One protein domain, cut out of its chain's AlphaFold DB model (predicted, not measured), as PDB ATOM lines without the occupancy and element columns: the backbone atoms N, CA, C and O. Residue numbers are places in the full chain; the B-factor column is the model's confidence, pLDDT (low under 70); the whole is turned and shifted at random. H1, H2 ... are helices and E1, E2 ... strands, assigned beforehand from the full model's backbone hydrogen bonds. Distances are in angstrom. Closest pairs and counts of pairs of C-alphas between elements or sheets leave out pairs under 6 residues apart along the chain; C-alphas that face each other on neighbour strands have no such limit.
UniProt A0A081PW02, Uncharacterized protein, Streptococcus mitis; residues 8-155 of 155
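Overview. This is residues 8 to 155 of the 155 residues of an uncharacterized protein of Streptococcus mitis (UniProt A0A081PW02). A twisted sheet of six strands curls round helix H2, which lies nearest the middle of the domain and forms its core with the sheet. Helices H3 and H4 pack on H2, H3 also meeting edge strand E2, while the small helix H1 sits near the ends of E5 and E6. The printed part has 148 residues, with six named strands and four named helices in the order E1, E2, E3, E4, H1, H2, E5, E6, H3, H4. The sheet runs E2, E3, E4, E1, E5, E6, antiparallel throughout, and the class is mixed, helices and strands. The whole is compact, with a radius of gyration of the C-alphas of 15.3 A, and rounded, spanning 45 by 32 by 27 A.

Arrangement. E1, residues 8 to 18, bends by 73 degrees at residue 15. E2, residues 22 to 30, and E3, residues 36 to 44, form a hairpin, antiparallel at 160 degrees, with N 24 and O 41 within hydrogen-bond range at 2.8 A. E3 and E4, residues 47 to 54, form another, at 159 degrees, with N 42 and O 49 at 2.8 A. E2, E3 and E4 are a meander, each strand the antiparallel neighbour of the one before. E4 and E1 are antiparallel at 166 degrees, with N 11 and O 50 at 2.8 A; E1 to E4 are a Greek key, a meander of three whose last strand is also the antiparallel neighbour of the strand before them. H1, residues 60 to 63, is on the sheet but only grazes it, with residues 60 to 61. H2, residues 70 to 85, is on one face of the sheet, two layers, and the sheet curls round it; the closest C-alphas of H2 and E4 are those of Ile 75 and Leu 50, 6.6 A apart. E5, residues 87 to 97, bends by 79 degrees at residue 90 and is antiparallel to E1 at 161 degrees, with N 12 and O 95 at 2.8 A. E4, H1, H2 and E5 make a split strand-helix-strand unit, two strands running the same way with E1 between them, and its crossover is right-handed. E6, residues 101 to 103, forms a hairpin with E5, with N 96 and O 102 at 2.8 A. H3, residues 123 to 130, only grazes the sheet, with residues 127 to 130, and touches H2 at a shallow tilt of 7 degrees, opposite ways, the closest C-alphas being those of Leu 126 and Tyr 81, 6.6 A apart. H4, residues 134 to 153, is not on the sheet; with residues 140 to 144 alone it touches H2 at a steep tilt of 63 degrees, the same way, closest at the C-alphas of Thr 140 and Lys 77, 6.7 A apart. With residues 135 to 140 alone H4 touches H3 at a steep tilt of 70.0 degrees, only just short of about perpendicular, opposite ways, closest at the C-alphas of Gly 136 and Met 129, 4.1 A apart. In H2 and H4 every O i to N i+4 pair is within hydrogen-bond range; in H3 1 of 4 is, beside 4 of 5 O i to N i+3 pairs, and H1 is too short for an O i to N i+4 pair.

Along the chain. E1 begins at C-alpha 8 (255.900, 272.185, 222.883) and is 28.1 A long from first to last C-alpha. E2 measures 24.1 A, E3 25.0 A, E4 22.5 A and E5 25.3 A. H2 begins at C-alpha 70 (249.514, 264.205, 232.430) and measures 22.4 A. H4 measures 28.8 A and ends at C-alpha 153 (255.999, 255.983, 259.799).

Size, cuts and confidence. The two C-alphas farthest apart, those of Ser 33 and Ser 155, are 49.2 A apart. The printed part has no cut and ends at the chain's last residue. The link from E6 to H3, residues 104 to 122, is long. The mean pLDDT of the printed part is 85.0, with residues 60 to 68, 110 to 119 and 153 to 155 under 70.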
ATOM      1  N   GLU A   8     254.905 273.024 222.210       90.31
ATOM      2  CA  GLU A   8     255.900 272.185 222.883       90.31
ATOM      3  C   GLU A   8     255.865 272.484 224.383       90.31
ATOM      4  O   GLU A   8     255.606 273.617 224.790       90.31
ATOM      5  N   PHE A   9     256.121 271.470 225.205       91.81
ATOM      6  CA  PHE A   9     256.360 271.672 226.628       91.81
ATOM      7  C   PHE A   9     257.534 270.836 227.116       91.81
ATOM      8  O   PHE A   9     257.844 269.777 226.554       91.81
ATOM      9  N   LYS A  10     258.132 271.294 228.217       94.44
ATOM     10  CA  LYS A  10     259.072 270.535 229.038       94.44
ATOM     11  C   LYS A  10     258.770 270.759 230.510       94.44
ATOM     12  O   LYS A  10     258.462 271.870 230.916       94.44
ATOM     13  N   VAL A  11     258.899 269.715 231.310       94.31
ATOM     14  CA  VAL A  11     258.978 269.812 232.764       94.31
ATOM     15  C   VAL A  11     260.341 269.298 233.162       94.31
ATOM     16  O   VAL A  11     260.687 268.160 232.849       94.31
ATOM     17  N   VAL A  12     261.120 270.157 233.799       96.50
ATOM     18  CA  VAL A  12     262.495 269.890 234.195       96.50
ATOM     19  C   VAL A  12     262.530 269.812 235.708       96.50
ATOM     20  O   VAL A  12     262.186 270.771 236.387       96.50
ATOM     21  N   VAL A  13     262.952 268.669 236.227       95.69
ATOM     22  CA  VAL A  13     263.175 268.456 237.651       95.69
ATOM     23  C   VAL A  13     264.669 268.277 237.855       95.69
ATOM     24  O   VAL A  13     265.265 267.332 237.332       95.69
ATOM     25  N   LYS A  14     265.270 269.210 238.585       95.56
ATOM     26  CA  LYS A  14     266.679 269.164 238.974       95.56
ATOM     27  C   LYS A  14     266.775 268.803 240.439       95.56
ATOM     28  O   LYS A  14     265.930 269.202 241.239       95.56
ATOM     29  N   GLY A  15     267.811 268.069 240.783       91.44
ATOM     30  CA  GLY A  15     268.071 267.688 242.154       91.44
ATOM     31  C   GLY A  15     269.318 266.842 242.248       91.44
ATOM     32  O   GLY A  15     269.981 266.576 241.245       91.44
ATOM     33  N   ASN A  16     269.607 266.388 243.455       90.62
ATOM     34  CA  ASN A  16     270.649 265.411 243.688       90.62
ATOM     35  C   ASN A  16     270.040 264.007 243.608       90.62
ATOM     36  O   ASN A  16     269.416 263.511 244.553       90.62
ATOM     37  N   PHE A  17     270.181 263.395 242.436       90.75
ATOM     38  CA  PHE A  17     269.652 262.074 242.114       90.75
ATOM     39  C   PHE A  17     270.800 261.111 241.798       90.75
ATOM     40  O   PHE A  17     271.757 261.470 241.112       90.75
ATOM     41  N   VAL A  18     270.686 259.863 242.248       88.56
ATOM     42  CA  VAL A  18     271.667 258.805 241.969       88.56
ATOM     43  C   VAL A  18     270.954 257.663 241.263       88.56
ATOM     44  O   VAL A  18     270.367 256.811 241.910       88.56
ATOM     45  N   SER A  19     270.953 257.635 239.937       89.56
ATOM     46  CA  SER A  19     270.322 256.573 239.140       89.56
ATOM     47  C   SER A  19     271.058 256.425 237.811       89.56
ATOM     48  O   SER A  19     271.808 257.325 237.430       89.56
ATOM     49  N   ASP A  20     270.844 255.310 237.120       91.81
ATOM     50  CA  ASP A  20     271.314 255.140 235.748       91.81
ATOM     51  C   ASP A  20     270.486 256.012 234.796       91.81
ATOM     52  O   ASP A  20     269.280 256.201 234.991       91.81
ATOM     53  N   ASP A  21     271.124 256.513 233.738       95.50
ATOM     54  CA  ASP A  21     270.435 257.245 232.678       95.50
ATOM     55  C   ASP A  21     269.325 256.378 232.066       95.50
ATOM     56  O   ASP A  21     269.520 255.202 231.738       95.50
ATOM     57  N   PHE A  22     268.147 256.968 231.859       95.69
ATOM     58  CA  PHE A  22     267.039 256.267 231.219       95.69
ATOM     59  C   PHE A  22     266.220 257.174 230.315       95.69
ATOM     60  O   PHE A  22     266.138 258.388 230.487       95.69
ATOM     61  N   LYS A  23     265.537 256.541 229.362       97.06
ATOM     62  CA  LYS A  23     264.550 257.184 228.502       97.06
ATOM     63  C   LYS A  23     263.341 256.273 228.339       97.06
ATOM     64  O   LYS A  23     263.491 255.100 227.999       97.06
ATOM     65  N   LYS A  24     262.149 256.808 228.587       95.19
ATOM     66  CA  LYS A  24     260.868 256.098 228.523       95.19
ATOM     67  C   LYS A  24     259.859 256.932 227.744       95.19
ATOM     68  O   LYS A  24     259.837 258.158 227.844       95.19
ATOM     69  N   GLU A  25     259.019 256.265 226.963       94.56
ATOM     70  CA  GLU A  25     257.853 256.896 226.348       94.56
ATOM     71  C   GLU A  25     256.646 256.698 227.263       94.56
ATOM     72  O   GLU A  25     256.382 255.580 227.699       94.56
ATOM     73  N   ILE A  26     255.919 257.776 227.547       91.19
ATOM     74  CA  ILE A  26     254.694 257.747 228.341       91.19
ATOM     75  C   ILE A  26     253.519 257.938 227.401       91.19
ATOM     76  O   ILE A  26     253.307 259.017 226.846       91.19
ATOM     77  N   GLU A  27     252.737 256.887 227.240       87.75
ATOM     78  CA  GLU A  27     251.500 256.937 226.479       87.75
ATOM     79  C   GLU A  27     250.381 257.545 227.342       87.75
ATOM     80  O   GLU A  27     250.193 257.151 228.495       87.75
ATOM     81  N   TYR A  28     249.638 258.523 226.810       84.38
ATOM     82  CA  TYR A  28     248.625 259.254 227.597       84.38
ATOM     83  C   TYR A  28     247.260 259.403 226.920       84.38
ATOM     84  O   TYR A  28     246.299 259.832 227.561       84.38
ATOM     85  N   HIS A  29     247.156 259.110 225.625       83.94
ATOM     86  CA  HIS A  29     245.897 259.175 224.891       83.94
ATOM     87  C   HIS A  29     246.002 258.385 223.589       83.94
ATOM     88  O   HIS A  29     247.021 258.466 222.906       83.94
ATOM     89  N   GLN A  30     244.934 257.694 223.201       86.62
ATOM     90  CA  GLN A  30     244.805 257.113 221.869       86.62
ATOM     91  C   GLN A  30     243.885 257.986 221.020       86.62
ATOM     92  O   GLN A  30     242.732 258.220 221.387       86.62
ATOM     93  N   LYS A  31     244.380 258.463 219.874       86.25
ATOM     94  CA  LYS A  31     243.551 259.205 218.916       86.25
ATOM     95  C   LYS A  31     242.504 258.276 218.302       86.25
ATOM     96  O   LYS A  31     242.715 257.073 218.199       86.25
ATOM     97  N   ALA A  32     241.434 258.850 217.753       88.12
ATOM     98  CA  ALA A  32     240.434 258.096 216.986       88.12
ATOM     99  C   ALA A  32     241.030 257.323 215.786       88.12
ATOM    100  O   ALA A  32     240.456 256.333 215.349       88.12
ATOM    101  N   SER A  33     242.190 257.750 215.271       89.12
ATOM    102  CA  SER A  33     242.944 257.040 214.229       89.12
ATOM    103  C   SER A  33     243.682 255.786 214.722       89.12
ATOM    104  O   SER A  33     244.305 255.105 213.914       89.12
ATOM    105  N   GLY A  34     243.679 255.506 216.027       87.19
ATOM    106  CA  GLY A  34     244.444 254.429 216.661       87.19
ATOM    107  C   GLY A  34     245.880 254.806 217.045       87.19
ATOM    108  O   GLY A  34     246.516 254.063 217.788       87.19
ATOM    109  N   GLU A  35     246.387 255.960 216.599       87.94
ATOM    110  CA  GLU A  35     247.730 256.452 216.940       87.94
ATOM    111  C   GLU A  35     247.814 256.852 218.422       87.94
ATOM    112  O   GLU A  35     246.990 257.633 218.911       87.94
ATOM    113  N   MET A  36     248.842 256.362 219.116       87.31
ATOM    114  CA  MET A  36     249.127 256.736 220.501       87.31
ATOM    115  C   MET A  36     249.833 258.086 220.576       87.31
ATOM    116  O   MET A  36     250.885 258.300 219.976       87.31
ATOM    117  N   CYS A  37     249.271 258.996 221.363       87.25
ATOM    118  CA  CYS A  37     249.955 260.198 221.800       87.25
ATOM    119  C   CYS A  37     250.923 259.850 222.932       87.25
ATOM    120  O   CYS A  37     250.531 259.222 223.923       87.25
ATOM    121  N   LYS A  38     252.172 260.294 222.778       91.25
ATOM    122  CA  LYS A  38     253.263 259.987 223.697       91.25
ATOM    123  C   LYS A  38     253.983 261.246 224.147       91.25
ATOM    124  O   LYS A  38     254.163 262.173 223.354       91.25
ATOM    125  N   ASP A  39     254.406 261.231 225.397       93.75
ATOM    126  CA  ASP A  39     255.414 262.130 225.943       93.75
ATOM    127  C   ASP A  39     256.710 261.347 226.168       93.75
ATOM    128  O   ASP A  39     256.706 260.120 226.254       93.75
ATOM    129  N   VAL A  40     257.830 262.050 226.248       96.81
ATOM    130  CA  VAL A  40     259.146 261.463 226.489       96.81
ATOM    131  C   VAL A  40     259.602 261.864 227.877       96.81
ATOM    132  O   VAL A  40     259.698 263.055 228.171       96.81
ATOM    133  N   LEU A  41     259.908 260.871 228.700       97.44
ATOM    134  CA  LEU A  41     260.532 261.036 229.999       97.44
ATOM    135  C   LEU A  41     261.985 260.570 229.910       97.44
ATOM    136  O   LEU A  41     262.255 259.429 229.543       97.44
ATOM    137  N   GLU A  42     262.917 261.448 230.236       97.81
ATOM    138  CA  GLU A  42     264.352 261.187 230.182       97.81
ATOM    139  C   GLU A  42     264.988 261.594 231.504       97.81
ATOM    140  O   GLU A  42     264.679 262.653 232.041       97.81
ATOM    141  N   TYR A  43     265.890 260.770 232.012       97.25
ATOM    142  CA  TYR A  43     266.767 261.118 233.114       97.25
ATOM    143  C   TYR A  43     268.208 261.043 232.634       97.25
ATOM    144  O   TYR A  43     268.629 260.022 232.090       97.25
ATOM    145  N   ARG A  44     268.934 262.144 232.822       95.94
ATOM    146  CA  ARG A  44     270.366 262.250 232.538       95.94
ATOM    147  C   ARG A  44     270.977 263.386 233.336       95.94
ATOM    148  O   ARG A  44     270.310 264.397 233.558       95.94
ATOM    149  N   ASN A  45     272.250 263.275 233.707       91.31
ATOM    150  CA  ASN A  45     272.986 264.346 234.400       91.31
ATOM    151  C   ASN A  45     272.208 264.926 235.603       91.31
ATOM    152  O   ASN A  45     272.042 266.143 235.709       91.31
ATOM    153  N   GLN A  46     271.658 264.053 236.457       92.38
ATOM    154  CA  GLN A  46     270.855 264.435 237.632       92.38
ATOM    155  C   GLN A  46     269.637 265.324 237.309       92.38
ATOM    156  O   GLN A  46     269.137 266.074 238.142       92.38
ATOM    157  N   THR A  47     269.142 265.248 236.074       96.38
ATOM    158  CA  THR A  47     267.999 266.025 235.606       96.38
ATOM    159  C   THR A  47     266.966 265.081 235.015       96.38
ATOM    160  O   THR A  47     267.246 264.362 234.055       96.38
ATOM    161  N   LEU A  48     265.759 265.101 235.573       97.69
ATOM    162  CA  LEU A  48     264.599 264.413 235.021       97.69
ATOM    163  C   LEU A  48     263.820 265.392 234.139       97.69
ATOM    164  O   LEU A  48     263.478 266.493 234.561       97.69
ATOM    165  N   ILE A  49     263.542 264.998 232.904       97.94
ATOM    166  CA  ILE A  49     262.917 265.838 231.889       97.94
ATOM    167  C   ILE A  49     261.726 265.087 231.309       97.94
ATOM    168  O   ILE A  49     261.890 264.056 230.663       97.94
ATOM    169  N   LEU A  50     260.525 265.627 231.489       96.69
ATOM    170  CA  LEU A  50     259.346 265.227 230.726       96.69
ATOM    171  C   LEU A  50     259.152 266.217 229.583       96.69
ATOM    172  O   LEU A  50     259.170 267.419 229.810       96.69
ATOM    173  N   SER A  51     258.940 265.747 228.362       96.06
ATOM    174  CA  SER A  51     258.749 266.617 227.202       96.06
ATOM    175  C   SER A  51     257.735 266.052 226.223       96.06
ATOM    176  O   SER A  51     257.538 264.840 226.133       96.06
ATOM    177  N   GLY A  52     257.089 266.927 225.461       92.75
ATOM    178  CA  GLY A  52     256.132 266.493 224.459       92.75
ATOM    179  C   GLY A  52     255.478 267.646 223.721       92.75
ATOM    180  O   GLY A  52     255.884 268.802 223.812       92.75
ATOM    181  N   ASN A  53     254.446 267.306 222.954       89.56
ATOM    182  CA  ASN A  53     253.722 268.255 222.122       89.56
ATOM    183  C   ASN A  53     252.224 268.200 222.420       89.56
ATOM    184  O   ASN A  53     251.656 267.123 222.632       89.56
ATOM    185  N   ARG A  54     251.569 269.357 222.363       85.44
ATOM    186  CA  ARG A  54     250.119 269.515 222.479       85.44
ATOM    187  C   ARG A  54     249.550 270.191 221.242       85.44
ATOM    188  O   ARG A  54     250.210 270.962 220.550       85.44
ATOM    189  N   THR A  55     248.303 269.858 220.933       80.62
ATOM    190  CA  THR A  55     247.542 270.476 219.837       80.62
ATOM    191  C   THR A  55     246.922 271.813 220.236       80.62
ATOM    192  O   THR A  55     246.656 272.638 219.363       80.62
ATOM    193  N   ASN A  56     246.696 272.013 221.535       78.62
ATOM    194  CA  ASN A  56     246.147 273.229 222.122       78.62
ATOM    195  C   ASN A  56     247.237 273.985 222.890       78.62
ATOM    196  O   ASN A  56     248.268 273.403 223.233       78.62
ATOM    197  N   ARG A  57     246.983 275.272 223.156       78.06
ATOM    198  CA  ARG A  57     247.793 276.072 224.082       78.06
ATOM    199  C   ARG A  57     247.747 275.427 225.471       78.06
ATOM    200  O   ARG A  57     246.725 274.853 225.835       78.06
ATOM    201  N   ILE A  58     248.862 275.515 226.182       78.50
ATOM    202  CA  ILE A  58     249.033 275.004 227.541       78.50
ATOM    203  C   ILE A  58     248.896 276.191 228.488       78.50
ATOM    204  O   ILE A  58     249.515 277.228 228.237       78.50
ATOM    205  N   ASP A  59     248.073 276.044 229.521       72.38
ATOM    206  CA  ASP A  59     247.926 277.039 230.582       72.38
ATOM    207  C   ASP A  59     248.607 276.525 231.852       72.38
ATOM    208  O   ASP A  59     248.266 275.471 232.387       72.38
ATOM    209  N   LEU A  60     249.624 277.247 232.312       67.12
ATOM    210  CA  LEU A  60     250.522 276.778 233.364       67.12
ATOM    211  C   LEU A  60     249.860 276.719 234.744       67.12
ATOM    212  O   LEU A  60     250.243 275.870 235.549       67.12
ATOM    213  N   GLU A  61     248.912 277.611 235.043       65.44
ATOM    214  CA  GLU A  61     248.274 277.663 236.369       65.44
ATOM    215  C   GLU A  61     247.259 276.543 236.557       65.44
ATOM    216  O   GLU A  61     247.224 275.910 237.615       65.44
ATOM    217  N   ASP A  62     246.520 276.231 235.497       66.31
ATOM    218  CA  ASP A  62     245.471 275.222 235.535       66.31
ATOM    219  C   ASP A  62     245.998 273.816 235.204       66.31
ATOM    220  O   ASP A  62     245.522 272.823 235.759       66.31
ATOM    221  N   ASP A  63     247.003 273.667 234.336       68.38
ATOM    222  CA  ASP A  63     247.311 272.342 233.795       68.38
ATOM    223  C   ASP A  63     248.271 271.500 234.654       68.38
ATOM    224  O   ASP A  63     248.261 270.271 234.529       68.38
ATOM    225  N   PHE A  64     249.116 272.088 235.514       68.44
ATOM    226  CA  PHE A  64     250.093 271.301 236.290       68.44
ATOM    227  C   PHE A  64     249.482 270.638 237.529       68.44
ATOM    228  O   PHE A  64     249.685 269.446 237.758       68.44
ATOM    229  N   PHE A  65     248.705 271.383 238.315       66.31
ATOM    230  CA  PHE A  65     248.209 270.924 239.619       66.31
ATOM    231  C   PHE A  65     246.852 270.213 239.564       66.31
ATOM    232  O   PHE A  65     246.315 269.805 240.596       66.31
ATOM    233  N   THR A  66     246.273 270.015 238.379       67.62
ATOM    234  CA  THR A  66     245.017 269.267 238.272       67.62
ATOM    235  C   THR A  66     245.224 267.768 238.481       67.62
ATOM    236  O   THR A  66     246.191 267.160 238.025       67.62
ATOM    237  N   VAL A  67     244.222 267.116 239.078       57.31
ATOM    238  CA  VAL A  67     244.158 265.650 239.288       57.31
ATOM    239  C   VAL A  67     244.332 264.854 237.976       57.31
ATOM    240  O   VAL A  67     244.687 263.668 237.962       57.31
ATOM    241  N   LYS A  68     244.071 265.498 236.835       65.62
ATOM    242  CA  LYS A  68     244.183 264.925 235.488       65.62
ATOM    243  C   LYS A  68     245.428 265.386 234.728       65.62
ATOM    244  O   LYS A  68     245.542 265.070 233.549       65.62
ATOM    245  N   SER A  69     246.363 266.069 235.386       80.88
ATOM    246  CA  SER A  69     247.587 266.531 234.747       80.88
ATOM    247  C   SER A  69     248.458 265.355 234.318       80.88
ATOM    248  O   SER A  69     249.039 264.637 235.138       80.88
ATOM    249  N   ASN A  70     248.576 265.167 233.004       84.25
ATOM    250  CA  ASN A  70     249.514 264.205 232.430       84.25
ATOM    251  C   ASN A  70     250.968 264.591 232.743       84.25
ATOM    252  O   ASN A  70     251.822 263.714 232.837       84.25
ATOM    253  N   TYR A  71     251.232 265.882 232.970       88.44
ATOM    254  CA  TYR A  71     252.554 266.389 233.318       88.44
ATOM    255  C   TYR A  71     252.974 265.943 234.716       88.44
ATOM    256  O   TYR A  71     254.016 265.307 234.874       88.44
ATOM    257  N   TYR A  72     252.118 266.198 235.710       87.06
ATOM    258  CA  TYR A  72     252.343 265.759 237.084       87.06
ATOM    259  C   TYR A  72     252.513 264.240 237.153       87.06
ATOM    260  O   TYR A  72     253.488 263.745 237.711       87.06
ATOM    261  N   ARG A  73     251.611 263.482 236.513       87.38
ATOM    262  CA  ARG A  73     251.698 262.013 236.480       87.38
ATOM    263  C   ARG A  73     252.993 261.524 235.841       87.38
ATOM    264  O   ARG A  73     253.585 260.576 236.346       87.38
ATOM    265  N   GLY A  74     253.430 262.149 234.747       91.56
ATOM    266  CA  GLY A  74     254.682 261.796 234.079       91.56
ATOM    267  C   GLY A  74     255.899 262.013 234.978       91.56
ATOM    268  O   GLY A  74     256.731 261.115 235.099       91.56
ATOM    269  N   ILE A  75     255.958 263.152 235.674       92.81
ATOM    270  CA  ILE A  75     257.022 263.438 236.646       92.81
ATOM    271  C   ILE A  75     256.979 262.474 237.832       92.81
ATOM    272  O   ILE A  75     258.015 261.917 238.184       92.81
ATOM    273  N   VAL A  76     255.801 262.195 238.398       91.25
ATOM    274  CA  VAL A  76     255.650 261.219 239.491       91.25
ATOM    275  C   VAL A  76     256.150 259.837 239.073       91.25
ATOM    276  O   VAL A  76     256.896 259.220 239.827       91.25
ATOM    277  N   LYS A  77     255.812 259.357 237.869       93.56
ATOM    278  CA  LYS A  77     256.328 258.074 237.359       93.56
ATOM    279  C   LYS A  77     257.857 258.072 237.279       93.56
ATOM    280  O   LYS A  77     258.475 257.084 237.660       93.56
ATOM    281  N   GLY A  78     258.466 259.171 236.831       94.50
ATOM    282  CA  GLY A  78     259.923 259.305 236.779       94.50
ATOM    283  C   GLY A  78     260.588 259.332 238.148       94.50
ATOM    284  O   GLY A  78     261.557 258.609 238.362       94.50
ATOM    285  N   LEU A  79     260.033 260.091 239.093       92.88
ATOM    286  CA  LEU A  79     260.523 260.127 240.470       92.88
ATOM    287  C   LEU A  79     260.364 258.767 241.155       92.88
ATOM    288  O   LEU A  79     261.289 258.315 241.813       92.88
ATOM    289  N   LEU A  80     259.246 258.063 240.953       92.06
ATOM    290  CA  LEU A  80     259.087 256.694 241.451       92.06
ATOM    291  C   LEU A  80     260.117 255.752 240.824       92.06
ATOM    292  O   LEU A  80     260.705 254.940 241.529       92.06
ATOM    293  N   TYR A  81     260.373 255.866 239.520       93.31
ATOM    294  CA  TYR A  81     261.378 255.041 238.857       93.31
ATOM    295  C   TYR A  81     262.764 255.243 239.478       93.31
ATOM    296  O   TYR A  81     263.359 254.272 239.937       93.31
ATOM    297  N   ILE A  82     263.221 256.498 239.587       92.00
ATOM    298  CA  ILE A  82     264.484 256.862 240.251       92.00
ATOM    299  C   ILE A  82     264.482 256.376 241.701       92.00
ATOM    300  O   ILE A  82     265.471 255.817 242.162       92.00
ATOM    301  N   TYR A  83     263.371 256.539 242.417       89.38
ATOM    302  CA  TYR A  83     263.245 256.079 243.792       89.38
ATOM    303  C   TYR A  83     263.428 254.565 243.919       89.38
ATOM    304  O   TYR A  83     264.038 254.127 244.880       89.38
ATOM    305  N   PHE A  84     262.933 253.742 242.993       88.62
ATOM    306  CA  PHE A  84     263.075 252.286 243.108       88.62
ATOM    307  C   PHE A  84     264.381 251.741 242.516       88.62
ATOM    308  O   PHE A  84     264.852 250.704 242.982       88.62
ATOM    309  N   THR A  85     264.999 252.420 241.544       89.50
ATOM    310  CA  THR A  85     266.251 251.964 240.904       89.50
ATOM    311  C   THR A  85     267.510 252.633 241.458       89.50
ATOM    312  O   THR A  85     268.602 252.077 241.363       89.50
ATOM    313  N   GLY A  86     267.365 253.815 242.051       88.56
ATOM    314  CA  GLY A  86     268.438 254.747 242.381       88.56
ATOM    315  C   GLY A  86     268.241 255.405 243.744       88.56
ATOM    316  O   GLY A  86     267.824 254.728 244.669       88.56
ATOM    317  N   GLU A  87     268.528 256.694 243.905       86.50
ATOM    318  CA  GLU A  87     268.311 257.490 245.122       86.50
ATOM    319  C   GLU A  87     267.849 258.903 244.776       86.50
ATOM    320  O   GLU A  87     268.245 259.460 243.751       86.50
ATOM    321  N   ILE A  88     267.029 259.481 245.653       86.12
ATOM    322  CA  ILE A  88     266.585 260.874 245.581       86.12
ATOM    323  C   ILE A  88     267.026 261.546 246.877       86.12
ATOM    324  O   ILE A  88     266.415 261.321 247.917       86.12
ATOM    325  N   LEU A  89     268.098 262.336 246.817       84.12
ATOM    326  CA  LEU A  89     268.689 263.000 247.984       84.12
ATOM    327  C   LEU A  89     268.142 264.416 248.176       84.12
ATOM    328  O   LEU A  89     267.939 264.853 249.305       84.12
ATOM    329  N   SER A  90     267.885 265.128 247.078       88.25
ATOM    330  CA  SER A  90     267.184 266.416 247.065       88.25
ATOM    331  C   SER A  90     266.488 266.633 245.728       88.25
ATOM    332  O   SER A  90     266.933 266.124 244.702       88.25
ATOM    333  N   ILE A  91     265.410 267.406 245.737       91.12
ATOM    334  CA  ILE A  91     264.851 268.072 244.567       91.12
ATOM    335  C   ILE A  91     265.130 269.559 244.768       91.12
ATOM    336  O   ILE A  91     264.646 270.166 245.719       91.12
ATOM    337  N   ASP A  92     265.915 270.142 243.872       92.62
ATOM    338  CA  ASP A  92     266.339 271.536 243.976       92.62
ATOM    339  C   ASP A  92     265.337 272.456 243.268       92.62
ATOM    340  O   ASP A  92     265.048 273.552 243.744       92.62
ATOM    341  N   SER A  93     264.784 272.013 242.132       93.62
ATOM    342  CA  SER A  93     263.769 272.773 241.403       93.62
ATOM    343  C   SER A  93     262.868 271.895 240.537       93.62
ATOM    344  O   SER A  93     263.261 270.828 240.056       93.62
ATOM    345  N   ILE A  94     261.653 272.391 240.298       93.31
ATOM    346  CA  ILE A  94     260.729 271.894 239.279       93.31
ATOM    347  C   ILE A  94     260.350 273.094 238.415       93.31
ATOM    348  O   ILE A  94     259.733 274.035 238.903       93.31
ATOM    349  N   THR A  95     260.695 273.051 237.136       93.75
ATOM    350  CA  THR A  95     260.471 274.155 236.201       93.75
ATOM    351  C   THR A  95     259.640 273.663 235.023       93.75
ATOM    352  O   THR A  95     259.975 272.663 234.381       93.75
ATOM    353  N   PHE A  96     258.542 274.353 234.730       91.75
ATOM    354  CA  PHE A  96     257.672 274.073 233.596       91.75
ATOM    355  C   PHE A  96     257.931 275.089 232.485       91.75
ATOM    356  O   PHE A  96     257.884 276.295 232.705       91.75
ATOM    357  N   ILE A  97     258.199 274.593 231.282       91.31
ATOM    358  CA  ILE A  97     258.646 275.379 230.135       91.31
ATOM    359  C   ILE A  97     257.675 275.148 228.980       91.31
ATOM    360  O   ILE A  97     257.438 274.009 228.575       91.31
ATOM    361  N   THR A  98     257.132 276.232 228.438       88.19
ATOM    362  CA  THR A  98     256.328 276.282 227.207       88.19
ATOM    363  C   THR A  98     256.891 277.381 226.301       88.19
ATOM    364  O   THR A  98     258.090 277.381 226.033       88.19
ATOM    365  N   ASP A  99     256.065 278.339 225.865       84.56
ATOM    366  CA  ASP A  99     256.543 279.630 225.356       84.56
ATOM    367  C   ASP A  99     257.107 280.505 226.500       84.56
ATOM    368  O   ASP A  99     257.888 281.422 226.254       84.56
ATOM    369  N   GLU A 100     256.737 280.198 227.747       85.56
ATOM    370  CA  GLU A 100     257.211 280.836 228.979       85.56
ATOM    371  C   GLU A 100     257.807 279.791 229.932       85.56
ATOM    372  O   GLU A 100     257.432 278.614 229.896       85.56
ATOM    373  N   GLU A 101     258.722 280.225 230.797       89.88
ATOM    374  CA  GLU A 101     259.341 279.414 231.847       89.88
ATOM    375  C   GLU A 101     258.765 279.811 233.210       89.88
ATOM    376  O   GLU A 101     258.718 280.995 233.548       89.88
ATOM    377  N   LYS A 102     258.305 278.824 233.985       89.31
ATOM    378  CA  LYS A 102     257.713 279.033 235.308       89.31
ATOM    379  C   LYS A 102     258.218 277.994 236.294       89.31
ATOM    380  O   LYS A 102     258.095 276.791 236.056       89.31
ATOM    381  N   ASP A 103     258.710 278.464 237.429       90.81
ATOM    382  CA  ASP A 103     259.014 277.595 238.556       90.81
ATOM    383  C   ASP A 103     257.726 277.144 239.243       90.81
ATOM    384  O   ASP A 103     256.799 277.922 239.491       90.81
ATOM    385  N   ILE A 104     257.671 275.853 239.535       87.75
ATOM    386  CA  ILE A 104     256.555 275.212 240.207       87.75
ATOM    387  C   ILE A 104     256.882 275.165 241.701       87.75
ATOM    388  O   ILE A 104     257.838 274.487 242.085       87.75
ATOM    389  N   PRO A 105     256.113 275.854 242.563       85.75
ATOM    390  CA  PRO A 105     256.357 275.818 243.996       85.75
ATOM    391  C   PRO A 105     256.041 274.428 244.554       85.75
ATOM    392  O   PRO A 105     255.017 273.825 244.220       85.75
ATOM    393  N   PHE A 106     256.903 273.931 245.437       82.75
ATOM    394  CA  PHE A 106     256.683 272.689 246.169       82.75
ATOM    395  C   PHE A 106     257.330 272.757 247.553       82.75
ATOM    396  O   PHE A 106     258.288 273.494 247.776       82.75
ATOM    397  N   GLU A 107     256.803 271.962 248.479       82.31
ATOM    398  CA  GLU A 107     257.441 271.704 249.767       82.31
ATOM    399  C   GLU A 107     258.103 270.332 249.718       82.31
ATOM    400  O   GLU A 107     257.427 269.313 249.549       82.31
ATOM    401  N   GLN A 108     259.420 270.292 249.895       78.94
ATOM    402  CA  GLN A 108     260.118 269.028 250.078       78.94
ATOM    403  C   GLN A 108     259.937 268.544 251.517       78.94
ATOM    404  O   GLN A 108     260.334 269.216 252.468       78.94
ATOM    405  N   ARG A 109     259.353 267.356 251.668       73.81
ATOM    406  CA  ARG A 109     259.274 266.620 252.939       73.81
ATOM    407  C   ARG A 109     260.212 265.416 252.878       73.81
ATOM    408  O   ARG A 109     260.648 265.068 251.784       73.81
ATOM    409  N   ASN A 110     260.532 264.840 254.041       65.50
ATOM    410  CA  ASN A 110     261.495 263.747 254.252       65.50
ATOM    411  C   ASN A 110     261.710 262.858 253.012       65.50
ATOM    412  O   ASN A 110     260.783 262.195 252.544       65.50
ATOM    413  N   LEU A 111     262.938 262.866 252.492       67.25
ATOM    414  CA  LEU A 111     263.365 261.999 251.399       67.25
ATOM    415  C   LEU A 111     263.992 260.733 251.991       67.25
ATOM    416  O   LEU A 111     264.864 260.837 252.851       67.25
ATOM    417  N   PHE A 112     263.553 259.553 251.546       64.25
ATOM    418  CA  PHE A 112     264.088 258.278 252.044       64.25
ATOM    419  C   PHE A 112     265.368 257.905 251.307       64.25
ATOM    420  O   PHE A 112     265.394 257.842 250.070       64.25
ATOM    421  N   ALA A 113     266.408 257.590 252.075       58.06
ATOM    422  CA  ALA A 113     267.636 257.029 251.543       58.06
ATOM    423  C   ALA A 113     267.409 255.594 251.033       58.06
ATOM    424  O   ALA A 113     266.405 254.932 251.321       58.06
ATOM    425  N   LYS A 114     268.350 255.088 250.231       55.22
ATOM    426  CA  LYS A 114     268.297 253.718 249.695       55.22
ATOM    427  C   LYS A 114     268.417 252.641 250.761       55.22
ATOM    428  O   LYS A 114     267.841 251.569 250.588       55.22
ATOM    429  N   GLU A 115     269.132 252.930 251.844       54.84
ATOM    430  CA  GLU A 115     269.377 251.991 252.944       54.84
ATOM    431  C   GLU A 115     268.082 251.565 253.648       54.84
ATOM    432  O   GLU A 115     268.000 250.457 254.171       54.84
ATOM    433  N   ASP A 116     267.022 252.367 253.543       57.88
ATOM    434  CA  ASP A 116     265.740 252.081 254.178       57.88
ATOM    435  C   ASP A 116     264.823 251.161 253.333       57.88
ATOM    436  O   ASP A 116     263.646 250.961 253.659       57.88
ATOM    437  N   ARG A 117     265.292 250.596 252.210       65.06
ATOM    438  CA  ARG A 117     264.447 249.814 251.285       65.06
ATOM    439  C   ARG A 117     264.531 248.311 251.545       65.06
ATOM    440  O   ARG A 117     265.416 247.631 251.044       65.06
ATOM    441  N   GLU A 118     263.528 247.767 252.233       59.56
ATOM    442  CA  GLU A 118     263.408 246.315 252.471       59.56
ATOM    443  C   GLU A 118     263.084 245.484 251.211       59.56
ATOM    444  O   GLU A 118     263.220 244.264 251.238       59.56
ATOM    445  N   HIS A 119     262.638 246.100 250.108       63.22
ATOM    446  CA  HIS A 119     262.094 245.367 248.957       63.22
ATOM    447  C   HIS A 119     262.696 245.847 247.633       63.22
ATOM    448  O   HIS A 119     262.561 247.017 247.267       63.22
ATOM    449  N   SER A 120     263.314 244.928 246.884       71.38
ATOM    450  CA  SER A 120     263.726 245.169 245.502       71.38
ATOM    451  C   SER A 120     262.541 244.956 244.557       71.38
ATOM    452  O   SER A 120     261.857 243.933 244.596       71.38
ATOM    453  N   ILE A 121     262.277 245.943 243.702       84.44
ATOM    454  CA  ILE A 121     261.265 245.861 242.643       84.44
ATOM    455  C   ILE A 121     262.005 245.713 241.317       84.44
ATOM    456  O   ILE A 121     262.934 246.472 241.043       84.44
ATOM    457  N   SER A 122     261.620 244.738 240.490       89.62
ATOM    458  CA  SER A 122     262.275 244.535 239.196       89.62
ATOM    459  C   SER A 122     262.017 245.707 238.247       89.62
ATOM    460  O   SER A 122     260.917 246.264 238.194       89.62
ATOM    461  N   THR A 123     263.020 246.050 237.439       88.75
ATOM    462  CA  THR A 123     262.905 247.087 236.401       88.75
ATOM    463  C   THR A 123     261.827 246.750 235.372       88.75
ATOM    464  O   THR A 123     261.119 247.646 234.928       88.75
ATOM    465  N   GLU A 124     261.624 245.466 235.062       91.38
ATOM    466  CA  GLU A 124     260.537 245.003 234.191       91.38
ATOM    467  C   GLU A 124     259.152 245.349 234.758       91.38
ATOM    468  O   GLU A 124     258.260 245.761 234.015       91.38
ATOM    469  N   LEU A 125     258.954 245.211 236.075       90.88
ATOM    470  CA  LEU A 125     257.698 245.611 236.704       90.88
ATOM    471  C   LEU A 125     257.556 247.134 236.690       90.88
ATOM    472  O   LEU A 125     256.500 247.627 236.307       90.88
ATOM    473  N   LEU A 126     258.611 247.874 237.045       92.56
ATOM    474  CA  LEU A 126     258.605 249.342 237.022       92.56
ATOM    475  C   LEU A 126     258.291 249.900 235.627       92.56
ATOM    476  O   LEU A 126     257.530 250.858 235.508       92.56
ATOM    477  N   ASP A 127     258.805 249.271 234.572       92.75
ATOM    478  CA  ASP A 127     258.567 249.680 233.187       92.75
ATOM    479  C   ASP A 127     257.083 249.617 232.794       92.75
ATOM    480  O   ASP A 127     256.623 250.411 231.967       92.75
ATOM    481  N   LYS A 128     256.287 248.757 233.444       92.44
ATOM    482  CA  LYS A 128     254.834 248.686 233.214       92.44
ATOM    483  C   LYS A 128     254.099 249.957 233.639       92.44
ATOM    484  O   LYS A 128     253.002 250.194 233.139       92.44
ATOM    485  N   MET A 129     254.684 250.808 234.492       92.25
ATOM    486  CA  MET A 129     254.094 252.107 234.846       92.25
ATOM    487  C   MET A 129     253.914 253.024 233.632       92.25
ATOM    488  O   MET A 129     253.037 253.888 233.646       92.25
ATOM    489  N   PHE A 130     254.733 252.880 232.587       91.06
ATOM    490  CA  PHE A 130     254.734 253.795 231.439       91.06
ATOM    491  C   PHE A 130     253.729 253.414 230.339       91.06
ATOM    492  O   PHE A 130     253.527 254.187 229.403       91.06
ATOM    493  N   LEU A 131     253.063 252.264 230.476       86.00
ATOM    494  CA  LEU A 131     252.045 251.791 229.539       86.00
ATOM    495  C   LEU A 131     250.724 252.561 229.709       86.00
ATOM    496  O   LEU A 131     250.315 252.861 230.833       86.00
ATOM    497  N   TYR A 132     250.015 252.822 228.604       82.06
ATOM    498  CA  TYR A 132     248.661 253.389 228.637       82.06
ATOM    499  C   TYR A 132     247.612 252.303 228.867       82.06
ATOM    500  O   TYR A 132     246.888 251.886 227.962       82.06
ATOM    501  N   ASN A 133     247.546 251.806 230.098       83.00
ATOM    502  CA  ASN A 133     246.507 250.883 230.528       83.00
ATOM    503  C   ASN A 133     246.215 251.031 232.027       83.00
ATOM    504  O   ASN A 133     246.961 251.658 232.781       83.00
ATOM    505  N   GLU A 134     245.114 250.420 232.463       85.50
ATOM    506  CA  GLU A 134     244.700 250.430 233.867       85.50
ATOM    507  C   GLU A 134     245.777 249.848 234.795       85.50
ATOM    508  O   GLU A 134     245.980 250.344 235.900       85.50
ATOM    509  N   GLN A 135     246.520 248.836 234.336       85.00
ATOM    510  CA  GLN A 135     247.563 248.192 235.135       85.00
ATOM    511  C   GLN A 135     248.714 249.151 235.466       85.00
ATOM    512  O   GLN A 135     249.177 249.165 236.605       85.00
ATOM    513  N   GLY A 136     249.152 249.972 234.509       87.06
ATOM    514  CA  GLY A 136     250.196 250.975 234.717       87.06
ATOM    515  C   GLY A 136     249.775 252.044 235.725       87.06
ATOM    516  O   GLY A 136     250.555 252.419 236.607       87.06
ATOM    517  N   ASP A 137     248.517 252.483 235.661       86.06
ATOM    518  CA  ASP A 137     247.951 253.444 236.613       86.06
ATOM    519  C   ASP A 137     247.795 252.844 238.019       86.06
ATOM    520  O   ASP A 137     248.142 253.492 239.011       86.06
ATOM    521  N   VAL A 138     247.320 251.599 238.120       90.50
ATOM    522  CA  VAL A 138     247.216 250.865 239.391       90.50
ATOM    523  C   VAL A 138     248.595 250.675 240.015       90.50
ATOM    524  O   VAL A 138     248.774 250.983 241.194       90.50
ATOM    525  N   LEU A 139     249.586 250.244 239.232       92.19
ATOM    526  CA  LEU A 139     250.953 250.065 239.711       92.19
ATOM    527  C   LEU A 139     251.540 251.382 240.228       92.19
ATOM    528  O   LEU A 139     252.067 251.419 241.336       92.19
ATOM    529  N   THR A 140     251.381 252.476 239.476       91.50
ATOM    530  CA  THR A 140     251.846 253.811 239.891       91.50
ATOM    531  C   THR A 140     251.258 254.200 241.253       91.50
ATOM    532  O   THR A 140     251.979 254.673 242.129       91.50
ATOM    533  N   ARG A 141     249.956 253.959 241.471       91.00
ATOM    534  CA  ARG A 141     249.286 254.249 242.752       91.00
ATOM    535  C   ARG A 141     249.789 253.371 243.893       91.00
ATOM    536  O   ARG A 141     250.004 253.885 244.986       91.00
ATOM    537  N   ILE A 142     249.977 252.072 243.655       91.06
ATOM    538  CA  ILE A 142     250.513 251.141 244.660       91.06
ATOM    539  C   ILE A 142     251.902 251.603 245.105       91.06
ATOM    540  O   ILE A 142     252.148 251.743 246.300       91.06
ATOM    541  N   LEU A 143     252.782 251.896 244.150       91.00
ATOM    542  CA  LEU A 143     254.147 252.338 244.417       91.00
ATOM    543  C   LEU A 143     254.183 253.683 245.148       91.00
ATOM    544  O   LEU A 143     254.895 253.820 246.140       91.00
ATOM    545  N   MET A 144     253.353 254.641 244.732       89.44
ATOM    546  CA  MET A 144     253.193 255.914 245.436       89.44
ATOM    547  C   MET A 144     252.731 255.710 246.885       89.44
ATOM    548  O   MET A 144     253.293 256.308 247.799       89.44
ATOM    549  N   ASN A 145     251.753 254.831 247.121       88.44
ATOM    550  CA  ASN A 145     251.271 254.525 248.468       88.44
ATOM    551  C   ASN A 145     252.337 253.850 249.336       88.44
ATOM    552  O   ASN A 145     252.402 254.139 250.527       88.44
ATOM    553  N   ILE A 146     253.184 252.988 248.764       86.25
ATOM    554  CA  ILE A 146     254.322 252.387 249.479       86.25
ATOM    555  C   ILE A 146     255.283 253.481 249.958       86.25
ATOM    556  O   ILE A 146     255.653 253.491 251.132       86.25
ATOM    557  N   VAL A 147     255.639 254.428 249.083       85.00
ATOM    558  CA  VAL A 147     256.528 255.552 249.428       85.00
ATOM    559  C   VAL A 147     255.907 256.431 250.519       85.00
ATOM    560  O   VAL A 147     256.551 256.716 251.525       85.00
ATOM    561  N   LEU A 148     254.634 256.806 250.375       83.25
ATOM    562  CA  LEU A 148     253.930 257.645 251.354       83.25
ATOM    563  C   LEU A 148     253.743 256.953 252.712       83.25
ATOM    564  O   LEU A 148     253.880 257.586 253.756       83.25
ATOM    565  N   ALA A 149     253.439 255.653 252.721       82.06
ATOM    566  CA  ALA A 149     253.298 254.888 253.956       82.06
ATOM    567  C   ALA A 149     254.613 254.824 254.742       82.06
ATOM    568  O   ALA A 149     254.588 254.820 255.971       82.06
ATOM    569  N   LYS A 150     255.752 254.793 254.041       77.62
ATOM    570  CA  LYS A 150     257.075 254.869 254.660       77.62
ATOM    571  C   LYS A 150     257.313 256.244 255.288       77.62
ATOM    572  O   LYS A 150     257.668 256.316 256.458       77.62
ATOM    573  N   ALA A 151     256.972 257.308 254.563       75.88
ATOM    574  CA  ALA A 151     257.076 258.682 255.053       75.88
ATOM    575  C   ALA A 151     256.323 258.945 256.348       75.88
ATOM    576  O   ALA A 151     256.853 259.554 257.275       75.88
ATOM    577  N   ASN A 152     255.099 258.434 256.425       70.69
ATOM    578  CA  ASN A 152     254.245 258.640 257.586       70.69
ATOM    579  C   ASN A 152     254.657 257.806 258.808       70.69
ATOM    580  O   ASN A 152     254.182 258.094 259.899       70.69
ATOM    581  N   LYS A 153     255.485 256.761 258.656       64.44
ATOM    582  CA  LYS A 153     255.999 255.983 259.799       64.44
ATOM    583  C   LYS A 153     257.172 256.662 260.506       64.44
ATOM    584  O   LYS A 153     257.463 256.309 261.643       64.44
ATOM    585  N   GLU A 154     257.846 257.585 259.830       56.25
ATOM    586  CA  GLU A 154     259.042 258.284 260.316       56.25
ATOM    587  C   GLU A 154     258.746 259.738 260.743       56.25
ATOM    588  O   GLU A 154     259.668 260.477 261.084       56.25
ATOM    589  N   SER A 155     257.467 260.145 260.719       51.03
ATOM    590  CA  SER A 155     256.956 261.452 261.176       51.03
ATOM    591  C   SER A 155     256.299 261.334 262.549       51.03
ATOM    592  O   SER A 155     256.448 262.280 263.352       51.03
TER     593      SER A 155